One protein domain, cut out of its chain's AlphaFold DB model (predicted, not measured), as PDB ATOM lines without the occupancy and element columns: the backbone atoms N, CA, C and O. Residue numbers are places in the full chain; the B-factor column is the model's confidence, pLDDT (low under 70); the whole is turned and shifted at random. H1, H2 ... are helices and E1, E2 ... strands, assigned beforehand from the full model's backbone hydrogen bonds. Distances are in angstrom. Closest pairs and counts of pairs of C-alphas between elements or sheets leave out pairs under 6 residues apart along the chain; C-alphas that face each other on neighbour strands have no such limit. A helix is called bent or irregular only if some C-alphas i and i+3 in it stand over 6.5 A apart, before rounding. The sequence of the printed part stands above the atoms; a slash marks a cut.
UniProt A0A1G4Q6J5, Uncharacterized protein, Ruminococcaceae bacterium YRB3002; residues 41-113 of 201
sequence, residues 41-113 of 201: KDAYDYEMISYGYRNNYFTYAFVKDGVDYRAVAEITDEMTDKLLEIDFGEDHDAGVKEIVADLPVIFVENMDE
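Overview. This is residues 41 to 113 of the 201 residues of an uncharacterized protein of Ruminococcaceae bacterium YRB3002 (UniProt A0A1G4Q6J5). A twisted wall of four strands has the helical hairpin H2 and H3 at one end, where E1 ends and E2 begins, with H3 and the short helix H1 over the same face. The printed part has 73 residues, with three named helices and four named strands in the order H1, E1, E2, E3, H2, H3, E4. The sheet runs E1, E2, E3, E4, all antiparallel, and the class is mixed. The whole is compact, with a radius of gyration of the C-alphas of 12.2 A and spans of 34 by 25 by 18 A.

Arrangement. Start at H1, residues 41 to 45, which is on the sheet at a height of 8.9 A, only just over E3, residues 67 to 74, with 3 of its 5 C-alphas there. Next, E1, residues 47 to 54, and E2, residues 57 to 64, form a hairpin; look for N 52 and O 59, 3.1 A apart. E2 and E3 form another, with N 60 and O 71 at 3.0 A; E1, E2 and E3 are a meander, each strand the antiparallel neighbour of the one before. H2, residues 77 to 84, only grazes the sheet with residues 79 to 83. It touches H3, residues 92 to 100, in a helical hairpin at a shallow tilt of 12 degrees, opposite ways; the closest C-alphas, of Leu 83 and Val 96, are 6.3 A apart. H3 is on the same face as H1 at a height of 10.7 A, over E2 and across the strands, at 70 degrees to E2 on the local plane. E3 pairs with E4, residues 105 to 110, through N 72 and O 107, 3.0 A. In H2 and H3 every O i to N i+4 pair is within hydrogen-bond range; H1 has 0 of 1, and 1 of 2 O i to N i+3 pairs.

Along the chain. Find C-alpha 41 at (-3.748, -61.240, 118.560), where H1 begins; it is only just irregular, with C-alphas 42 and 45 6.52 A apart. E1 is 21.8 A long, E2 21.4 A, E3 23.3 A, H3 12.6 A and E4 14.0 A, ending at C-alpha 110, (4.336, -69.478, 104.824).

Size, cuts and confidence. The farthest C-alphas, of Gly 66 and Glu 78, are 34.8 A apart. The printed part has no cut and no long link, and no printed residue is under 70 in pLDDT.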
ATOM      1  N   LYS A  41      -3.844 -60.718 117.196       98.00
ATOM      2  CA  LYS A  41      -3.748 -61.240 118.560       98.00
ATOM      3  C   LYS A  41      -3.579 -62.754 118.617       98.00
ATOM      4  O   LYS A  41      -2.838 -63.228 119.473       98.00
ATOM      5  N   ASP A  42      -4.228 -63.498 117.722       97.50
ATOM      6  CA  ASP A  42      -4.103 -64.960 117.677       97.50
ATOM      7  C   ASP A  42      -2.661 -65.392 117.354       97.50
ATOM      8  O   ASP A  42      -2.241 -66.479 117.743       97.50
ATOM      9  N   ALA A  43      -1.875 -64.533 116.691       96.81
ATOM     10  CA  ALA A  43      -0.471 -64.788 116.390       96.81
ATOM     11  C   ALA A  43       0.484 -64.479 117.568       96.81
ATOM     12  O   ALA A  43       1.646 -64.877 117.534       96.81
ATOM     13  N   TYR A  44       0.030 -63.793 118.625       95.44
ATOM     14  CA  TYR A  44       0.898 -63.380 119.743       95.44
ATOM     15  C   TYR A  44       1.282 -64.519 120.693       95.44
ATOM     16  O   TYR A  44       2.201 -64.345 121.494       95.44
ATOM     17  N   ASP A  45       0.586 -65.654 120.615       93.56
ATOM     18  CA  ASP A  45       0.910 -66.860 121.385       93.56
ATOM     19  C   ASP A  45       2.153 -67.591 120.836       93.56
ATOM     20  O   ASP A  45       2.664 -68.516 121.472       93.56
ATOM     21  N   TYR A  46       2.651 -67.168 119.673       95.69
ATOM     22  CA  TYR A  46       3.815 -67.735 119.003       95.69
ATOM     23  C   TYR A  46       5.065 -66.872 119.195       95.69
ATOM     24  O   TYR A  46       4.998 -65.692 119.550       95.69
ATOM     25  N   GLU A  47       6.231 -67.471 118.958       95.62
ATOM     26  CA  GLU A  47       7.498 -66.741 118.981       95.62
ATOM     27  C   GLU A  47       7.506 -65.695 117.867       95.62
ATOM     28  O   GLU A  47       7.383 -66.032 116.692       95.62
ATOM     29  N   MET A  48       7.642 -64.425 118.245       94.31
ATOM     30  CA  MET A  48       7.708 -63.312 117.307       94.31
ATOM     31  C   MET A  48       9.082 -63.259 116.643       94.31
ATOM     32  O   MET A  48      10.097 -63.223 117.335       94.31
ATOM     33  N   ILE A  49       9.093 -63.166 115.316       93.50
ATOM     34  CA  ILE A  49      10.301 -62.900 114.529       93.50
ATOM     35  C   ILE A  49      10.478 -61.386 114.415       93.50
ATOM     36  O   ILE A  49      11.486 -60.825 114.839       93.50
ATOM     37  N   SER A  50       9.465 -60.714 113.872       92.94
ATOM     38  CA  SER A  50       9.427 -59.266 113.683       92.94
ATOM     39  C   SER A  50       8.003 -58.814 113.357       92.94
ATOM     40  O   SER A  50       7.090 -59.621 113.176       92.94
ATOM     41  N   TYR A  51       7.800 -57.507 113.285       93.94
ATOM     42  CA  TYR A  51       6.606 -56.915 112.702       93.94
ATOM     43  C   TYR A  51       7.002 -55.675 111.914       93.94
ATOM     44  O   TYR A  51       8.082 -55.112 112.098       93.94
ATOM     45  N   GLY A  52       6.106 -55.245 111.043       92.19
ATOM     46  CA  GLY A  52       6.298 -54.050 110.246       92.19
ATOM     47  C   GLY A  52       4.968 -53.551 109.725       92.19
ATOM     48  O   GLY A  52       3.994 -54.302 109.639       92.19
ATOM     49  N   TYR A  53       4.922 -52.276 109.383       89.56
ATOM     50  CA  TYR A  53       3.800 -51.711 108.664       89.56
ATOM     51  C   TYR A  53       4.321 -50.873 107.512       89.56
ATOM     52  O   TYR A  53       5.286 -50.119 107.639       89.56
ATOM     53  N   ARG A  54       3.667 -51.020 106.367       85.19
ATOM     54  CA  ARG A  54       3.961 -50.256 105.162       85.19
ATOM     55  C   ARG A  54       2.669 -50.094 104.377       85.19
ATOM     56  O   ARG A  54       1.868 -51.024 104.275       85.19
ATOM     57  N   ASN A  55       2.477 -48.906 103.807       85.25
ATOM     58  CA  ASN A  55       1.225 -48.525 103.159       85.25
ATOM     59  C   ASN A  55       0.038 -48.727 104.123       85.25
ATOM     60  O   ASN A  55       0.072 -48.243 105.249       85.25
ATOM     61  N   ASN A  56      -0.972 -49.483 103.691       91.69
ATOM     62  CA  ASN A  56      -2.181 -49.773 104.458       91.69
ATOM     63  C   ASN A  56      -2.158 -51.181 105.065       91.69
ATOM     64  O   ASN A  56      -3.218 -51.757 105.294       91.69
ATOM     65  N   TYR A  57      -0.976 -51.765 105.288       95.19
ATOM     66  CA  TYR A  57      -0.856 -53.107 105.849       95.19
ATOM     67  C   TYR A  57       0.037 -53.131 107.082       95.19
ATOM     68  O   TYR A  57       1.110 -52.529 107.102       95.19
ATOM     69  N   PHE A  58      -0.399 -53.890 108.082       96.00
ATOM     70  CA  PHE A  58       0.421 -54.340 109.195       96.00
ATOM     71  C   PHE A  58       0.745 -55.820 109.011       96.00
ATOM     72  O   PHE A  58      -0.099 -56.621 108.601       96.00
ATOM     73  N   THR A  59       1.977 -56.183 109.335       96.19
ATOM     74  CA  THR A  59       2.513 -57.533 109.195       96.19
ATOM     75  C   THR A  59       3.087 -57.999 110.521       96.19
ATOM     76  O   THR A  59       3.784 -57.246 111.199       96.19
ATOM     77  N   TYR A  60       2.787 -59.239 110.896       96.25
ATOM     78  CA  TYR A  60       3.317 -59.876 112.098       96.25
ATOM     79  C   TYR A  60       3.920 -61.222 111.720       96.25
ATOM     80  O   TYR A  60       3.198 -62.113 111.266       96.25
ATOM     81  N   ALA A  61       5.236 -61.351 111.870       96.00
ATOM     82  CA  ALA A  61       5.962 -62.571 111.568       96.00
ATOM     83  C   ALA A  61       6.217 -63.388 112.834       96.00
ATOM     84  O   ALA A  61       6.636 -62.853 113.864       96.00
ATOM     85  N   PHE A  62       5.962 -64.689 112.755       96.12
ATOM     86  CA  PHE A  62       5.997 -65.592 113.898       96.12
ATOM     87  C   PHE A  62       6.385 -67.019 113.503       96.12
ATOM     88  O   PHE A  62       6.191 -67.429 112.361       96.12
ATOM     89  N   VAL A  63       6.897 -67.786 114.466       95.00
ATOM     90  CA  VAL A  63       7.246 -69.201 114.285       95.00
ATOM     91  C   VAL A  63       6.125 -70.091 114.812       95.00
ATOM     92  O   VAL A  63       5.788 -70.042 115.998       95.00
ATOM     93  N   LYS A  64       5.599 -70.978 113.967       94.50
ATOM     94  CA  LYS A  64       4.632 -72.007 114.368       94.50
ATOM     95  C   LYS A  64       5.100 -73.379 113.913       94.50
ATOM     96  O   LYS A  64       5.356 -73.595 112.736       94.50
ATOM     97  N   ASP A  65       5.220 -74.309 114.861       92.69
ATOM     98  CA  ASP A  65       5.656 -75.690 114.604       92.69
ATOM     99  C   ASP A  65       6.997 -75.782 113.833       92.69
ATOM    100  O   ASP A  65       7.258 -76.742 113.111       92.69
ATOM    101  N   GLY A  66       7.871 -74.781 114.019       90.38
ATOM    102  CA  GLY A  66       9.188 -74.686 113.379       90.38
ATOM    103  C   GLY A  66       9.198 -74.097 111.963       90.38
ATOM    104  O   GLY A  66      10.257 -74.143 111.333       90.38
ATOM    105  N   VAL A  67       8.059 -73.577 111.497       92.31
ATOM    106  CA  VAL A  67       7.869 -72.900 110.205       92.31
ATOM    107  C   VAL A  67       7.634 -71.411 110.435       92.31
ATOM    108  O   VAL A  67       6.896 -71.035 111.355       92.31
ATOM    109  N   ASP A  68       8.240 -70.582 109.590       94.25
ATOM    110  CA  ASP A  68       8.146 -69.131 109.697       94.25
ATOM    111  C   ASP A  68       6.940 -68.616 108.891       94.25
ATOM    112  O   ASP A  68       6.826 -68.826 107.681       94.25
ATOM    113  N   TYR A  69       6.022 -67.921 109.563       94.81
ATOM    114  CA  TYR A  69       4.791 -67.390 108.976       94.81
ATOM    115  C   TYR A  69       4.700 -65.877 109.100       94.81
ATOM    116  O   TYR A  69       5.211 -65.288 110.050       94.81
ATOM    117  N   ARG A  70       3.959 -65.251 108.183       95.38
ATOM    118  CA  ARG A  70       3.556 -63.844 108.257       95.38
ATOM    119  C   ARG A  70       2.042 -63.718 108.190       95.38
ATOM    120  O   ARG A  70       1.430 -64.107 107.199       95.38
ATOM    121  N   ALA A  71       1.437 -63.133 109.220       96.88
ATOM    122  CA  ALA A  71       0.046 -62.692 109.187       96.88
ATOM    123  C   ALA A  71      -0.029 -61.254 108.664       96.88
ATOM    124  O   ALA A  71       0.731 -60.391 109.109       96.88
ATOM    125  N   VAL A  72      -0.956 -60.997 107.740       96.25
ATOM    126  CA  VAL A  72      -1.158 -59.676 107.131       96.25
ATOM    127  C   VAL A  72      -2.559 -59.168 107.442       96.25
ATOM    128  O   VAL A  72      -3.550 -59.873 107.232       96.25
ATOM    129  N   ALA A  73      -2.643 -57.930 107.920       97.69
ATOM    130  CA  ALA A  73      -3.892 -57.231 108.184       97.69
ATOM    131  C   ALA A  73      -3.883 -55.840 107.540       97.69
ATOM    132  O   ALA A  73      -2.832 -55.215 107.415       97.69
ATOM    133  N   GLU A  74      -5.054 -55.344 107.145       97.06
ATOM    134  CA  GLU A  74      -5.213 -53.955 106.707       97.06
ATOM    135  C   GLU A  74      -5.233 -53.012 107.918       97.06
ATOM    136  O   GLU A  74      -5.896 -53.284 108.920       97.06
ATOM    137  N   ILE A  75      -4.539 -51.882 107.800       95.44
ATOM    138  CA  ILE A  75      -4.588 -50.762 108.743       95.44
ATOM    139  C   ILE A  75      -5.135 -49.518 108.059       95.44
ATOM    140  O   ILE A  75      -4.987 -49.321 106.853       95.44
ATOM    141  N   THR A  76      -5.787 -48.670 108.847       95.50
ATOM    142  CA  THR A  76      -6.249 -47.357 108.397       95.50
ATOM    143  C   THR A  76      -5.170 -46.302 108.616       95.50
ATOM    144  O   THR A  76      -4.311 -46.470 109.480       95.50
ATOM    145  N   ASP A  77      -5.279 -45.168 107.921       93.81
ATOM    146  CA  ASP A  77      -4.412 -44.003 108.148       93.81
ATOM    147  C   ASP A  77      -4.397 -43.576 109.628       93.81
ATOM    148  O   ASP A  77      -3.339 -43.310 110.185       93.81
ATOM    149  N   GLU A  78      -5.552 -43.604 110.308       95.19
ATOM    150  CA  GLU A  78      -5.644 -43.290 111.744       95.19
ATOM    151  C   GLU A  78      -4.813 -44.257 112.603       95.19
ATOM    152  O   GLU A  78      -4.237 -43.863 113.614       95.19
ATOM    153  N   MET A  79      -4.766 -45.539 112.238       95.12
ATOM    154  CA  MET A  79      -3.944 -46.514 112.951       95.12
ATOM    155  C   MET A  79      -2.464 -46.310 112.654       95.12
ATOM    156  O   MET A  79      -1.664 -46.403 113.579       95.12
ATOM    157  N   THR A  80      -2.109 -45.988 111.410       93.44
ATOM    158  CA  THR A  80      -0.742 -45.607 111.037       93.44
ATOM    159  C   THR A  80      -0.268 -44.403 111.846       93.44
ATOM    160  O   THR A  80       0.813 -44.454 112.426       93.44
ATOM    161  N   ASP A  81      -1.095 -43.362 111.972       93.56
ATOM    162  CA  ASP A  81      -0.786 -42.186 112.791       93.56
ATOM    163  C   ASP A  81      -0.550 -42.582 114.256       93.56
ATOM    164  O   ASP A  81       0.470 -42.219 114.839       93.56
ATOM    165  N   LYS A  82      -1.426 -43.414 114.838       94.69
ATOM    166  CA  LYS A  82      -1.245 -43.911 116.213       94.69
ATOM    167  C   LYS A  82       0.028 -44.740 116.380       94.69
ATOM    168  O   LYS A  82       0.655 -44.653 117.427       94.69
ATOM    169  N   LEU A  83       0.404 -45.544 115.384       93.00
ATOM    170  CA  LEU A  83       1.641 -46.331 115.411       93.00
ATOM    171  C   LEU A  83       2.881 -45.427 115.369       93.00
ATOM    172  O   LEU A  83       3.853 -45.706 116.065       93.00
ATOM    173  N   LEU A  84       2.841 -44.338 114.596       91.19
ATOM    174  CA  LEU A  84       3.918 -43.344 114.512       91.19
ATOM    175  C   LEU A  84       4.049 -42.484 115.780       91.19
ATOM    176  O   LEU A  84       5.115 -41.925 116.030       91.19
ATOM    177  N   GLU A  85       2.979 -42.366 116.566       94.06
ATOM    178  CA  GLU A  85       2.967 -41.654 117.849       94.06
ATOM    179  C   GLU A  85       3.561 -42.471 119.010       94.06
ATOM    180  O   GLU A  85       3.788 -41.913 120.085       94.06
ATOM    181  N   ILE A  86       3.816 -43.774 118.830       91.12
ATOM    182  CA  ILE A  86       4.423 -44.606 119.875       91.12
ATOM    183  C   ILE A  86       5.908 -44.265 120.002       91.12
ATOM    184  O   ILE A  86       6.691 -44.418 119.065       91.12
ATOM    185  N   ASP A  87       6.314 -43.869 121.207       91.19
ATOM    186  CA  ASP A  87       7.718 -43.638 121.523       91.19
ATOM    187  C   ASP A  87       8.534 -44.940 121.455       91.19
ATOM    188  O   ASP A  87       8.151 -45.981 121.997       91.19
ATOM    189  N   PHE A  88       9.726 -44.863 120.861       86.69
ATOM    190  CA  PHE A  88      10.707 -45.943 120.923       86.69
ATOM    191  C   PHE A  88      11.204 -46.102 122.369       86.69
ATOM    192  O   PHE A  88      11.968 -45.281 122.880       86.69
ATOM    193  N   GLY A  89      10.768 -47.167 123.038       90.62
ATOM    194  CA  GLY A  89      11.075 -47.437 124.439       90.62
ATOM    195  C   GLY A  89      10.635 -48.832 124.875       90.62
ATOM    196  O   GLY A  89      10.201 -49.639 124.057       90.62
ATOM    197  N   GLU A  90      10.739 -49.117 126.176       87.44
ATOM    198  CA  GLU A  90      10.400 -50.436 126.746       87.44
ATOM    199  C   GLU A  90       8.936 -50.841 126.494       87.44
ATOM    200  O   GLU A  90       8.640 -52.026 126.362       87.44
ATOM    201  N   ASP A  91       8.040 -49.861 126.361       91.00
ATOM    202  CA  ASP A  91       6.608 -50.075 126.134       91.00
ATOM    203  C   ASP A  91       6.214 -50.082 124.647       91.00
ATOM    204  O   ASP A  91       5.038 -50.268 124.331       91.00
ATOM    205  N   HIS A  92       7.168 -49.900 123.726       91.12
ATOM    206  CA  HIS A  92       6.880 -49.748 122.298       91.12
ATOM    207  C   HIS A  92       6.089 -50.941 121.741       91.12
ATOM    208  O   HIS A  92       4.993 -50.776 121.206       91.12
ATOM    209  N   ASP A  93       6.584 -52.165 121.948       91.62
ATOM    210  CA  ASP A  93       5.929 -53.381 121.449       91.62
ATOM    211  C   ASP A  93       4.551 -53.608 122.081       91.62
ATOM    212  O   ASP A  93       3.634 -54.100 121.421       91.62
ATOM    213  N   ALA A  94       4.386 -53.251 123.357       92.94
ATOM    214  CA  ALA A  94       3.100 -53.353 124.036       92.94
ATOM    215  C   ALA A  94       2.083 -52.370 123.436       92.94
ATOM    216  O   ALA A  94       0.953 -52.772 123.152       92.94
ATOM    217  N   GLY A  95       2.502 -51.127 123.177       94.94
ATOM    218  CA  GLY A  95       1.683 -50.106 122.523       94.94
ATOM    219  C   GLY A  95       1.281 -50.501 121.102       94.94
ATOM    220  O   GLY A  95       0.107 -50.406 120.747       94.94
ATOM    221  N   VAL A  96       2.221 -51.030 120.309       95.06
ATOM    222  CA  VAL A  96       1.929 -51.521 118.951       95.06
ATOM    223  C   VAL A  96       0.879 -52.626 119.018       95.06
ATOM    224  O   VAL A  96      -0.141 -52.558 118.328       95.06
ATOM    225  N   LYS A  97       1.085 -53.621 119.892       94.81
ATOM    226  CA  LYS A  97       0.164 -54.751 120.047       94.81
ATOM    227  C   LYS A  97      -1.231 -54.313 120.483       94.81
ATOM    228  O   LYS A  97      -2.193 -54.910 120.008       94.81
ATOM    229  N   GLU A  98      -1.353 -53.302 121.342       96.19
ATOM    230  CA  GLU A  98      -2.646 -52.759 121.777       96.19
ATOM    231  C   GLU A  98      -3.448 -52.168 120.610       96.19
ATOM    232  O   GLU A  98      -4.648 -52.417 120.507       96.19
ATOM    233  N   ILE A  99      -2.790 -51.444 119.701       96.62
ATOM    234  CA  ILE A  99      -3.450 -50.821 118.545       96.62
ATOM    235  C   ILE A  99      -3.957 -51.876 117.558       96.62
ATOM    236  O   ILE A  99      -5.058 -51.742 117.026       96.62
ATOM    237  N   VAL A 100      -3.149 -52.905 117.285       97.19
ATOM    238  CA  VAL A 100      -3.367 -53.794 116.130       97.19
ATOM    239  C   VAL A 100      -3.951 -55.163 116.486       97.19
ATOM    240  O   VAL A 100      -4.368 -55.885 115.588       97.19
ATOM    241  N   ALA A 101      -4.026 -55.530 117.772       97.44
ATOM    242  CA  ALA A 101      -4.436 -56.864 118.234       97.44
ATOM    243  C   ALA A 101      -5.708 -57.400 117.562       97.44
ATOM    244  O   ALA A 101      -5.726 -58.530 117.076       97.44
ATOM    245  N   ASP A 102      -6.765 -56.591 117.531       97.81
ATOM    246  CA  ASP A 102      -8.089 -57.028 117.081       97.81
ATOM    247  C   ASP A 102      -8.280 -56.901 115.559       97.81
ATOM    248  O   ASP A 102      -9.378 -57.146 115.050       97.81
ATOM    249  N   LEU A 103      -7.234 -56.524 114.813       97.81
ATOM    250  CA  LEU A 103      -7.313 -56.448 113.360       97.81
ATOM    251  C   LEU A 103      -7.546 -57.834 112.756       97.81
ATOM    252  O   LEU A 103      -6.802 -58.765 113.083       97.81
ATOM    253  N   PRO A 104      -8.530 -57.979 111.850       98.00
ATOM    254  CA  PRO A 104      -8.752 -59.230 111.151       98.00
ATOM    255  C   PRO A 104      -7.582 -59.524 110.211       98.00
ATOM    256  O   PRO A 104      -7.169 -58.680 109.415       98.00
ATOM    257  N   VAL A 105      -7.083 -60.751 110.282       97.69
ATOM    258  CA  VAL A 105      -6.062 -61.254 109.365       97.69
ATOM    259  C   VAL A 105      -6.719 -61.558 108.024       97.69
ATOM    260  O   VAL A 105      -7.725 -62.266 107.949       97.69
ATOM    261  N   ILE A 106      -6.149 -61.002 106.959       96.69
ATOM    262  CA  ILE A 106      -6.628 -61.183 105.585       96.69
ATOM    263  C   ILE A 106      -6.075 -62.490 105.024       96.69
ATOM    264  O   ILE A 106      -6.802 -63.249 104.383       96.69
ATOM    265  N   PHE A 107      -4.798 -62.766 105.289       93.94
ATOM    266  CA  PHE A 107      -4.154 -64.034 104.980       93.94
ATOM    267  C   PHE A 107      -2.937 -64.273 105.879       93.94
ATOM    268  O   PHE A 107      -2.376 -63.343 106.465       93.94
ATOM    269  N   VAL A 108      -2.538 -65.542 105.957       95.44
ATOM    270  CA  VAL A 108      -1.286 -65.990 106.566       95.44
ATOM    271  C   VAL A 108      -0.444 -66.635 105.472       95.44
ATOM    272  O   VAL A 108      -0.936 -67.480 104.725       95.44
ATOM    273  N   GLU A 109       0.806 -66.217 105.368       93.62
ATOM    274  CA  GLU A 109       1.771 -66.681 104.378       93.62
ATOM    275  C   GLU A 109       2.847 -67.531 105.051       93.62
ATOM    276  O   GLU A 109       3.380 -67.135 106.087       93.62
ATOM    277  N   ASN A 110       3.167 -68.683 104.459       93.81
ATOM    278  CA  ASN A 110       4.336 -69.478 104.824       93.81
ATOM    279  C   ASN A 110       5.569 -68.869 104.147       93.81
ATOM    280  O   ASN A 110       5.707 -68.964 102.928       93.81
ATOM    281  N   MET A 111       6.447 -68.237 104.921       92.25
ATOM    282  CA  MET A 111       7.610 -67.541 104.371       92.25
ATOM    283  C   MET A 111       8.696 -68.517 103.908       92.25
ATOM    284  O   MET A 111       9.426 -68.200 102.974       92.25
ATOM    285  N   ASP A 112       8.763 -69.734 104.458       90.44
ATOM    286  CA  ASP A 112       9.735 -70.747 104.017       90.44
ATOM    287  C   ASP A 112       9.541 -71.123 102.536       90.44
ATOM    288  O   ASP A 112      10.498 -71.487 101.853       90.44
ATOM    289  N   GLU A 113       8.315 -71.010 102.009       89.50
ATOM    290  CA  GLU A 113       8.014 -71.301 100.600       89.50
ATOM    291  C   GLU A 113       8.627 -70.274  99.634       89.50
ATOM    292  O   GLU A 113       8.849 -70.600  98.464       89.50
TER     293      GLU A 113